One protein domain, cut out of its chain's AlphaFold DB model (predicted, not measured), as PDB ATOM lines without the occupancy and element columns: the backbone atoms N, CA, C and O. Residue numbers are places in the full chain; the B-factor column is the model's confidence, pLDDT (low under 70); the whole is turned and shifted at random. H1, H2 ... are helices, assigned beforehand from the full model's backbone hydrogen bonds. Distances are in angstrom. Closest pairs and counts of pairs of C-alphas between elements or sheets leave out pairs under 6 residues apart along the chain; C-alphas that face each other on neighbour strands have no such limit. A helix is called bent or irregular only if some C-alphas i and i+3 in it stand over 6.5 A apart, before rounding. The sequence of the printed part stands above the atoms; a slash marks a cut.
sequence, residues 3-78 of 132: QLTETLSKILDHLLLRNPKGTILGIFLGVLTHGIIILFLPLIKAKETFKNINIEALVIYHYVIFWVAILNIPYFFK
ATOM      1  N   GLN A   3      14.221  -6.402  52.340       86.19
ATOM      2  CA  GLN A   3      13.024  -6.934  51.665       86.19
ATOM      3  C   GLN A   3      13.329  -7.908  50.523       86.19
ATOM      4  O   GLN A   3      12.627  -8.905  50.351       86.19
ATOM      5  N   LEU A   4      14.372  -7.629  49.731       86.50
ATOM      6  CA  LEU A   4      14.777  -8.512  48.635       86.50
ATOM      7  C   LEU A   4      15.224  -9.862  49.197       86.50
ATOM      8  O   LEU A   4      14.753 -10.901  48.748       86.50
ATOM      9  N   THR A   5      16.089  -9.827  50.210       88.00
ATOM     10  CA  THR A   5      16.616 -11.008  50.892       88.00
ATOM     11  C   THR A   5      15.490 -11.816  51.525       88.00
ATOM     12  O   THR A   5      15.413 -13.017  51.299       88.00
ATOM     13  N   GLU A   6      14.562 -11.167  52.235       88.88
ATOM     14  CA  GLU A   6      13.411 -11.844  52.838       88.88
ATOM     15  C   GLU A   6      12.507 -12.505  51.786       88.88
ATOM     16  O   GLU A   6      12.063 -13.641  51.958       88.88
ATOM     17  N   THR A   7      12.256 -11.818  50.669       86.62
ATOM     18  CA  THR A   7      11.453 -12.365  49.565       86.62
ATOM     19  C   THR A   7      12.152 -13.558  48.921       86.62
ATOM     20  O   THR A   7      11.515 -14.575  48.650       86.62
ATOM     21  N   LEU A   8      13.469 -13.462  48.717       87.25
ATOM     22  CA  LEU A   8      14.268 -14.537  48.144       87.25
ATOM     23  C   LEU A   8      14.272 -15.767  49.053       87.25
ATOM     24  O   LEU A   8      14.042 -16.870  48.570       87.25
ATOM     25  N   SER A   9      14.464 -15.571  50.361       86.12
ATOM     26  CA  SER A   9      14.413 -16.648  51.352       86.12
ATOM     27  C   SER A   9      13.056 -17.341  51.340       86.12
ATOM     28  O   SER A   9      13.004 -18.556  51.218       86.12
ATOM     29  N   LYS A  10      11.947 -16.588  51.327       84.12
ATOM     30  CA  LYS A  10      10.596 -17.172  51.241       84.12
ATOM     31  C   LYS A  10      10.390 -17.999  49.972       84.12
ATOM     32  O   LYS A  10       9.759 -19.054  50.019       84.12
ATOM     33  N   ILE A  11      10.904 -17.527  48.834       85.25
ATOM     34  CA  ILE A  11      10.833 -18.263  47.565       85.25
ATOM     35  C   ILE A  11      11.674 -19.539  47.644       85.25
ATOM     36  O   ILE A  11      11.198 -20.604  47.257       85.25
ATOM     37  N   LEU A  12      12.900 -19.452  48.163       85.94
ATOM     38  CA  LEU A  12      13.793 -20.598  48.318       85.94
ATOM     39  C   LEU A  12      13.217 -21.637  49.276       85.94
ATOM     40  O   LEU A  12      13.222 -22.815  48.939       85.94
ATOM     41  N   ASP A  13      12.646 -21.220  50.402       85.81
ATOM     42  CA  ASP A  13      11.977 -22.118  51.342       85.81
ATOM     43  C   ASP A  13      10.819 -22.849  50.654       85.81
ATOM     44  O   ASP A  13      10.671 -24.068  50.763       85.81
ATOM     45  N   HIS A  14      10.025 -22.134  49.856       80.44
ATOM     46  CA  HIS A  14       8.925 -22.749  49.120       80.44
ATOM     47  C   HIS A  14       9.413 -23.752  48.066       80.44
ATOM     48  O   HIS A  14       8.863 -24.844  47.937       80.44
ATOM     49  N   LEU A  15      10.452 -23.405  47.309       85.38
ATOM     50  CA  LEU A  15      10.957 -24.252  46.231       85.38
ATOM     51  C   LEU A  15      11.763 -25.449  46.754       85.38
ATOM     52  O   LEU A  15      11.635 -26.551  46.223       85.38
ATOM     53  N   LEU A  16      12.596 -25.251  47.773       85.88
ATOM     54  CA  LEU A  16      13.572 -26.241  48.232       85.88
ATOM     55  C   LEU A  16      13.096 -27.037  49.443       85.88
ATOM     56  O   LEU A  16      13.413 -28.219  49.533       85.88
ATOM     57  N   LEU A  17      12.338 -26.432  50.358       81.50
ATOM     58  CA  LEU A  17      11.869 -27.128  51.562       81.50
ATOM     59  C   LEU A  17      10.481 -27.723  51.351       81.50
ATOM     60  O   LEU A  17      10.244 -28.870  51.720       81.50
ATOM     61  N   ARG A  18       9.568 -26.973  50.725       81.00
ATOM     62  CA  ARG A  18       8.172 -27.411  50.600       81.00
ATOM     63  C   ARG A  18       7.953 -28.436  49.491       81.00
ATOM     64  O   ARG A  18       7.198 -29.385  49.675       81.00
ATOM     65  N   ASN A  19       8.614 -28.273  48.347       86.56
ATOM     66  CA  ASN A  19       8.502 -29.219  47.236       86.56
ATOM     67  C   ASN A  19       9.845 -29.461  46.516       86.56
ATOM     68  O   ASN A  19       9.975 -29.209  45.312       86.56
ATOM     69  N   PRO A  20      10.849 -30.020  47.221       88.81
ATOM     70  CA  PRO A  20      12.162 -30.299  46.637       88.81
ATOM     71  C   PRO A  20      12.070 -31.194  45.398       88.81
ATOM     72  O   PRO A  20      12.761 -30.969  44.406       88.81
ATOM     73  N   LYS A  21      11.177 -32.195  45.424       90.31
ATOM     74  CA  LYS A  21      10.983 -33.129  44.307       90.31
ATOM     75  C   LYS A  21      10.464 -32.419  43.059       90.31
ATOM     76  O   LYS A  21      11.019 -32.627  41.984       90.31
ATOM     77  N   GLY A  22       9.435 -31.579  43.189       90.62
ATOM     78  CA  GLY A  22       8.890 -30.832  42.055       90.62
ATOM     79  C   GLY A  22       9.866 -29.797  41.505       90.62
ATOM     80  O   GLY A  22       9.946 -29.638  40.292       90.62
ATOM     81  N   THR A  23      10.674 -29.162  42.355       93.56
ATOM     82  CA  THR A  23      11.729 -28.242  41.904       93.56
ATOM     83  C   THR A  23      12.830 -28.965  41.129       93.56
ATOM     84  O   THR A  23      13.164 -28.540  40.024       93.56
ATOM     85  N   ILE A  24      13.346 -30.092  41.634       95.06
ATOM     86  CA  ILE A  24      14.348 -30.904  40.918       95.06
ATOM     87  C   ILE A  24      13.779 -31.418  39.590       95.06
ATOM     88  O   ILE A  24      14.434 -31.310  38.552       95.06
ATOM     89  N   LEU A  25      12.544 -31.929  39.602       95.75
ATOM     90  CA  LEU A  25      11.868 -32.393  38.392       95.75
ATOM     91  C   LEU A  25      11.655 -31.246  37.397       95.75
ATOM     92  O   LEU A  25      11.833 -31.438  36.199       95.75
ATOM     93  N   GLY A  26      11.330 -30.048  37.883       95.62
ATOM     94  CA  GLY A  26      11.165 -28.854  37.060       95.62
ATOM     95  C   GLY A  26      12.463 -28.434  36.382       95.62
ATOM     96  O   GLY A  26      12.470 -28.167  35.183       95.62
ATOM     97  N   ILE A  27      13.581 -28.459  37.112       96.56
ATOM     98  CA  ILE A  27      14.912 -28.217  36.540       96.56
ATOM     99  C   ILE A  27      15.217 -29.262  35.463       96.56
ATOM    100  O   ILE A  27      15.574 -28.900  34.343       96.56
ATOM    101  N   PHE A  28      15.027 -30.548  35.772       97.44
ATOM    102  CA  PHE A  28      15.270 -31.637  34.830       97.44
ATOM    103  C   PHE A  28      14.432 -31.499  33.550       97.44
ATOM    104  O   PHE A  28      14.980 -31.549  32.450       97.44
ATOM    105  N   LEU A  29      13.123 -31.261  33.676       96.94
ATOM    106  CA  LEU A  29      12.227 -31.061  32.535       96.94
ATOM    107  C   LEU A  29      12.567 -29.792  31.750       96.94
ATOM    108  O   LEU A  29      12.477 -29.799  30.524       96.94
ATOM    109  N   GLY A  30      13.015 -28.726  32.415       96.69
ATOM    110  CA  GLY A  30      13.507 -27.518  31.759       96.69
ATOM    111  C   GLY A  30      14.716 -27.785  30.869       96.69
ATOM    112  O   GLY A  30      14.710 -27.422  29.694       96.69
ATOM    113  N   VAL A  31      15.723 -28.487  31.393       96.69
ATOM    114  CA  VAL A  31      16.914 -28.873  30.619       96.69
ATOM    115  C   VAL A  31      16.538 -29.817  29.474       96.69
ATOM    116  O   VAL A  31      16.963 -29.610  28.337       96.69
ATOM    117  N   LEU A  32      15.704 -30.822  29.754       97.00
ATOM    118  CA  LEU A  32      15.267 -31.811  28.770       97.00
ATOM    119  C   LEU A  32      14.479 -31.165  27.622       97.00
ATOM    120  O   LEU A  32      14.775 -31.413  26.456       97.00
ATOM    121  N   THR A  33      13.503 -30.309  27.930       94.88
ATOM    122  CA  THR A  33      12.681 -29.640  26.907       94.88
ATOM    123  C   THR A  33      13.472 -28.623  26.098       94.88
ATOM    124  O   THR A  33      13.299 -28.572  24.884       94.88
ATOM    125  N   HIS A  34      14.397 -27.887  26.720       94.31
ATOM    126  CA  HIS A  34      15.338 -27.029  26.001       94.31
ATOM    127  C   HIS A  34      16.187 -27.836  25.005       94.31
ATOM    128  O   HIS A  34      16.298 -27.460  23.839       94.31
ATOM    129  N   GLY A  35      16.728 -28.982  25.435       92.75
ATOM    130  CA  GLY A  35      17.499 -29.878  24.569       92.75
ATOM    131  C   GLY A  35      16.683 -30.412  23.389       92.75
ATOM    132  O   GLY A  35      17.146 -30.368  22.250       92.75
ATOM    133  N   ILE A  36      15.443 -30.847  23.640       93.62
ATOM    134  CA  ILE A  36      14.517 -31.291  22.590       93.62
ATOM    135  C   ILE A  36      14.233 -30.142  21.610       93.62
ATOM    136  O   ILE A  36      14.348 -30.322  20.403       93.62
ATOM    137  N   ILE A  37      13.912 -28.941  22.094       90.12
ATOM    138  CA  ILE A  37      13.570 -27.810  21.219       90.12
ATOM    139  C   ILE A  37      14.752 -27.388  20.350       90.12
ATOM    140  O   ILE A  37      14.552 -27.131  19.168       90.12
ATOM    141  N   ILE A  38      15.974 -27.373  20.886       89.25
ATOM    142  CA  ILE A  38      17.177 -27.090  20.093       89.25
ATOM    143  C   ILE A  38      17.395 -28.161  19.021       89.25
ATOM    144  O   ILE A  38      17.677 -27.824  17.872       89.25
ATOM    145  N   LEU A  39      17.225 -29.439  19.368       91.44
ATOM    146  CA  LEU A  39      17.386 -30.544  18.423       91.44
ATOM    147  C   LEU A  39      16.399 -30.443  17.249       91.44
ATOM    148  O   LEU A  39      16.766 -30.693  16.102       91.44
ATOM    149  N   PHE A  40      15.154 -30.045  17.525       89.00
ATOM    150  CA  PHE A  40      14.103 -29.894  16.517       89.00
ATOM    151  C   PHE A  40      14.011 -28.480  15.917       89.00
ATOM    152  O   PHE A  40      13.244 -28.271  14.978       89.00
ATOM    153  N   LEU A  41      14.806 -27.515  16.385       85.50
ATOM    154  CA  LEU A  41      14.825 -26.134  15.898       85.50
ATOM    155  C   LEU A  41      14.944 -26.012  14.366       85.50
ATOM    156  O   LEU A  41      14.149 -25.266  13.786       85.50
ATOM    157  N   PRO A  42      15.855 -26.734  13.673       84.00
ATOM    158  CA  PRO A  42      15.938 -26.664  12.212       84.00
ATOM    159  C   PRO A  42      14.659 -27.165  11.523       84.00
ATOM    160  O   PRO A  42      14.240 -26.594  10.519       84.00
ATOM    161  N   LEU A  43      13.994 -28.178  12.085       84.56
ATOM    162  CA  LEU A  43      12.730 -28.711  11.562       84.56
ATOM    163  C   LEU A  43      11.557 -27.753  11.811       84.56
ATOM    164  O   LEU A  43      10.676 -27.616  10.965       84.56
ATOM    165  N   ILE A  44      11.551 -27.062  12.954       81.06
ATOM    166  CA  ILE A  44      10.527 -26.070  13.304       81.06
ATOM    167  C   ILE A  44      10.654 -24.836  12.404       81.06
ATOM    168  O   ILE A  44       9.656 -24.375  11.855       81.06
ATOM    169  N   LYS A  45      11.881 -24.342  12.188       78.62
ATOM    170  CA  LYS A  45      12.162 -23.202  11.301       78.62
ATOM    171  C   LYS A  45      11.902 -23.501   9.821       78.62
ATOM    172  O   LYS A  45      11.623 -22.574   9.067       78.62
ATOM    173  N   ALA A  46      11.961 -24.768   9.406       79.69
ATOM    174  CA  ALA A  46      11.627 -25.174   8.042       79.69
ATOM    175  C   ALA A  46      10.139 -24.963   7.697       79.69
ATOM    176  O   ALA A  46       9.792 -24.855   6.522       79.69
ATOM    177  N   LYS A  47       9.247 -24.880   8.696       78.94
ATOM    178  CA  LYS A  47       7.838 -24.534   8.476       78.94
ATOM    179  C   LYS A  47       7.662 -23.020   8.400       78.94
ATOM    180  O   LYS A  47       7.946 -22.308   9.361       78.94
ATOM    181  N   GLU A  48       7.079 -22.539   7.301       69.81
ATOM    182  CA  GLU A  48       6.812 -21.107   7.092       69.81
ATOM    183  C   GLU A  48       5.982 -20.464   8.217       69.81
ATOM    184  O   GLU A  48       6.184 -19.297   8.543       69.81
ATOM    185  N   THR A  49       5.119 -21.238   8.884       71.12
ATOM    186  CA  THR A  49       4.278 -20.786  10.005       71.12
ATOM    187  C   THR A  49       5.078 -20.234  11.192       71.12
ATOM    188  O   THR A  49       4.590 -19.358  11.900       71.12
ATOM    189  N   PHE A  50       6.302 -20.720  11.420       67.94
ATOM    190  CA  PHE A  50       7.113 -20.364  12.593       67.94
ATOM    191  C   PHE A  50       8.262 -19.403  12.265       67.94
ATOM    192  O   PHE A  50       9.030 -19.043  13.154       67.94
ATOM    193  N   LYS A  51       8.362 -18.932  11.015       66.31
ATOM    194  CA  LYS A  51       9.464 -18.081  10.537       66.31
ATOM    195  C   LYS A  51       9.581 -16.747  11.289       66.31
ATOM    196  O   LYS A  51      10.677 -16.213  11.411       66.31
ATOM    197  N   ASN A  52       8.468 -16.248  11.827       75.56
ATOM    198  CA  ASN A  52       8.416 -14.987  12.574       75.56
ATOM    199  C   ASN A  52       8.599 -15.160  14.092       75.56
ATOM    200  O   ASN A  52       8.606 -14.168  14.818       75.56
ATOM    201  N   ILE A  53       8.726 -16.392  14.595       77.62
ATOM    202  CA  ILE A  53       8.882 -16.654  16.028       77.62
ATOM    203  C   ILE A  53      10.370 -16.828  16.331       77.62
ATOM    204  O   ILE A  53      11.008 -17.784  15.892       77.62
ATOM    205  N   ASN A  54      10.929 -15.906  17.119       79.75
ATOM    206  CA  ASN A  54      12.324 -15.964  17.544       79.75
ATOM    207  C   ASN A  54      12.501 -16.909  18.748       79.75
ATOM    208  O   ASN A  54      12.658 -16.474  19.886       79.75
ATOM    209  N   ILE A  55      12.462 -18.217  18.486       77.62
ATOM    210  CA  ILE A  55      12.635 -19.266  19.509       77.62
ATOM    211  C   ILE A  55      14.057 -19.244  20.104       77.62
ATOM    212  O   ILE A  55      14.256 -19.654  21.243       77.62
ATOM    213  N   GLU A  56      15.040 -18.703  19.379       78.38
ATOM    214  CA  GLU A  56      16.435 -18.595  19.837       78.38
ATOM    215  C   GLU A  56      16.623 -17.590  20.977       78.38
ATOM    216  O   GLU A  56      17.596 -17.681  21.719       78.38
ATOM    217  N   ALA A  57      15.677 -16.665  21.168       84.50
ATOM    218  CA  ALA A  57      15.688 -15.764  22.316       84.50
ATOM    219  C   ALA A  57      15.442 -16.500  23.649       84.50
ATOM    220  O   ALA A  57      15.813 -16.001  24.716       84.50
ATOM    221  N   LEU A  58      14.832 -17.691  23.614       86.38
ATOM    222  CA  LEU A  58      14.583 -18.491  24.807       86.38
ATOM    223  C   LEU A  58      15.830 -19.303  25.184       86.38
ATOM    224  O   LEU A  58      16.056 -20.406  24.695       86.38
ATOM    225  N   VAL A  59      16.619 -18.772  26.119       91.00
ATOM    226  CA  VAL A  59      17.719 -19.524  26.749       91.00
ATOM    227  C   VAL A  59      17.212 -20.524  27.794       91.00
ATOM    228  O   VAL A  59      16.117 -20.364  28.337       91.00
ATOM    229  N   ILE A  60      18.046 -21.512  28.132       92.25
ATOM    230  CA  ILE A  60      17.761 -22.610  29.076       92.25
ATOM    231  C   ILE A  60      17.079 -22.177  30.381       92.25
ATOM    232  O   ILE A  60      16.170 -22.859  30.857       92.25
ATOM    233  N   TYR A  61      17.456 -21.020  30.935       94.06
ATOM    234  CA  TYR A  61      16.890 -20.512  32.185       94.06
ATOM    235  C   TYR A  61      15.378 -20.276  32.098       94.06
ATOM    236  O   TYR A  61      14.680 -20.532  33.073       94.06
ATOM    237  N   HIS A  62      14.848 -19.874  30.940       94.31
ATOM    238  CA  HIS A  62      13.406 -19.683  30.761       94.31
ATOM    239  C   HIS A  62      12.641 -21.000  30.889       94.31
ATOM    240  O   HIS A  62      11.613 -21.047  31.558       94.31
ATOM    241  N   TYR A  63      13.166 -22.077  30.301       94.69
ATOM    242  CA  TYR A  63      12.560 -23.405  30.391       94.69
ATOM    243  C   TYR A  63      12.601 -23.938  31.820       94.69
ATOM    244  O   TYR A  63      11.604 -24.461  32.311       94.69
ATOM    245  N   VAL A  64      13.730 -23.760  32.507       95.50
ATOM    246  CA  VAL A  64      13.870 -24.143  33.917       95.50
ATOM    247  C   VAL A  64      12.880 -23.374  34.788       95.50
ATOM    248  O   VAL A  64      12.119 -23.994  35.523       95.50
ATOM    249  N   ILE A  65      12.829 -22.044  34.672       94.06
ATOM    250  CA  ILE A  65      11.901 -21.205  35.445       94.06
ATOM    251  C   ILE A  65      10.451 -21.612  35.168       94.06
ATOM    252  O   ILE A  65       9.676 -21.770  36.106       94.06
ATOM    253  N   PHE A  66      10.092 -21.827  33.901       94.88
ATOM    254  CA  PHE A  66       8.744 -22.221  33.499       94.88
ATOM    255  C   PHE A  66       8.311 -23.547  34.133       94.88
ATOM    256  O   PHE A  66       7.252 -23.619  34.757       94.88
ATOM    257  N   TRP A  67       9.138 -24.587  34.029       96.12
ATOM    258  CA  TRP A  67       8.812 -25.900  34.584       96.12
ATOM    259  C   TRP A  67       8.834 -25.920  36.111       96.12
ATOM    260  O   TRP A  67       7.939 -26.504  36.725       96.12
ATOM    261  N   VAL A  68       9.804 -25.245  36.736       94.56
ATOM    262  CA  VAL A  68       9.833 -25.078  38.195       94.56
ATOM    263  C   VAL A  68       8.578 -24.350  38.664       94.56
ATOM    264  O   VAL A  68       7.953 -24.801  39.619       94.56
ATOM    265  N   ALA A  69       8.155 -23.283  37.985       92.31
ATOM    266  CA  ALA A  69       6.927 -22.576  38.322       92.31
ATOM    267  C   ALA A  69       5.705 -23.492  38.186       92.31
ATOM    268  O   ALA A  69       4.969 -23.652  39.154       92.31
ATOM    269  N   ILE A  70       5.512 -24.159  37.043       93.19
ATOM    270  CA  ILE A  70       4.341 -25.021  36.798       93.19
ATOM    271  C   ILE A  70       4.190 -26.121  37.844       93.19
ATOM    272  O   ILE A  70       3.095 -26.328  38.365       93.19
ATOM    273  N   LEU A  71       5.276 -26.815  38.176       92.06
ATOM    274  CA  LEU A  71       5.223 -27.922  39.131       92.06
ATOM    275  C   LEU A  71       5.072 -27.453  40.581       92.06
ATOM    276  O   LEU A  71       4.682 -28.244  41.440       92.06
ATOM    277  N   ASN A  72       5.347 -26.176  40.855       89.81
ATOM    278  CA  ASN A  72       5.198 -25.578  42.178       89.81
ATOM    279  C   ASN A  72       3.931 -24.723  42.333       89.81
ATOM    280  O   ASN A  72       3.505 -24.508  43.463       89.81
ATOM    281  N   ILE A  73       3.267 -24.306  41.245       87.00
ATOM    282  CA  ILE A  73       1.983 -23.574  41.257       87.00
ATOM    283  C   ILE A  73       0.970 -24.216  42.219       87.00
ATOM    284  O   ILE A  73       0.426 -23.495  43.057       87.00
ATOM    285  N   PRO A  74       0.741 -25.548  42.202       81.88
ATOM    286  CA  PRO A  74      -0.185 -26.168  43.140       81.88
ATOM    287  C   PRO A  74       0.178 -25.920  44.604       81.88
ATOM    288  O   PRO A  74      -0.724 -25.774  45.411       81.88
ATOM    289  N   TYR A  75       1.456 -25.816  44.963       75.44
ATOM    290  CA  TYR A  75       1.894 -25.564  46.339       75.44
ATOM    291  C   TYR A  75       1.707 -24.100  46.752       75.44
ATOM    292  O   TYR A  75       1.443 -23.822  47.923       75.44
ATOM    293  N   PHE A  76       1.726 -23.163  45.800       70.94
ATOM    294  CA  PHE A  76       1.362 -21.770  46.065       70.94
ATOM    295  C   PHE A  76      -0.140 -21.603  46.347       70.94
ATOM    296  O   PHE A  76      -0.509 -20.816  47.216       70.94
ATOM    297  N   PHE A  77      -1.008 -22.362  45.665       74.62
ATOM    298  CA  PHE A  77      -2.468 -22.241  45.826       74.62
ATOM    299  C   PHE A  77      -3.070 -23.209  46.846       74.62
ATOM    300  O   PHE A  77      -4.070 -22.900  47.498       74.62
ATOM    301  N   LYS A  78      -2.479 -24.389  47.011       68.94
ATOM    302  CA  LYS A  78      -2.934 -25.385  47.971       68.94
ATOM    303  C   LYS A  78      -2.332 -25.016  49.321       68.94
ATOM    304  O   LYS A  78      -1.152 -25.251  49.586       68.94
TER     305      LYS A  78
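This is residues 3 to 78 of the 132 residues of an uncharacterized protein of Bacillus thuringiensis serovar zhaodongensis (UniProt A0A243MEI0). A loose helical hairpin, in which the long helix H2 has H3 folded back slantwise over its first half, is joined at H2's beginning by H1, which turns off nearly at a right angle to make a corner like an L. The free part of H1, residues 3 to 11, sticks out from one end, and the loop of residues 46 to 52 sticks out from the other. The printed part has 76 residues with three named helices, in the order H1, H2, H3, and no named strand; the class is all helix. The whole is loose, with a radius of gyration of the C-alphas of 15.7 A, and elongated, spanning 46 by 26 by 19 A.

H2, residues 20 to 45, is the longest helix. H3, residues 60 to 77, touches it, and the closest C-alphas, those of Gly 30 and Val 64, are 4.0 A apart. H2 touches H3 with residues 22 to 34 alone. The two run opposite ways at a steep tilt of 42 degrees and form a helical hairpin. H1, residues 3 to 18, is close to H2 but not clearly touching: the closest C-alphas, those of Leu 15 and Thr 23, are 5.9 A apart, and the lines are about perpendicular, at 86 degrees. H1 is also close to H3 but not clearly touching, with the C-alphas of Leu 15 and Asn 72 closest at 7.2 A and the lines about perpendicular, at 78 degrees. O i to N i+4 pairs are within hydrogen-bond range in 11 of 12 cases in H1, 20 of 22 in H2 and 12 of 14 in H3.

H2 begins at C-alpha 20 (12.162, -30.299, 46.637) and is 36.0 A long from first to last C-alpha. It is irregular, with C-alphas 39 and 42 7.5 A apart, and has a kink of 47 degrees near residue 39. H3 is 26.3 A long and ends at C-alpha 77 (-2.468, -22.241, 45.826). It is only just irregular, with C-alphas 71 and 74 7.0 A apart, and has a kink of 42 degrees near residue 71. H1 begins at C-alpha 3 (13.024, -6.934, 51.665), is 21.1 A long, and is neither bent nor irregular, but only just: C-alphas 15 and 18 are 6.1 A apart.

The two C-alphas farthest apart, those of Gln 3 and Ala 46, are 47.3 A apart. The printed part has no cut. The link from H1 to H2 is tight, with 1 residue, and the link from H2 to H3 is long, with 14 residues, 46 to 59. The mean pLDDT of the printed part is 86.7; residues 48, 50 to 51 and 78 are under 70.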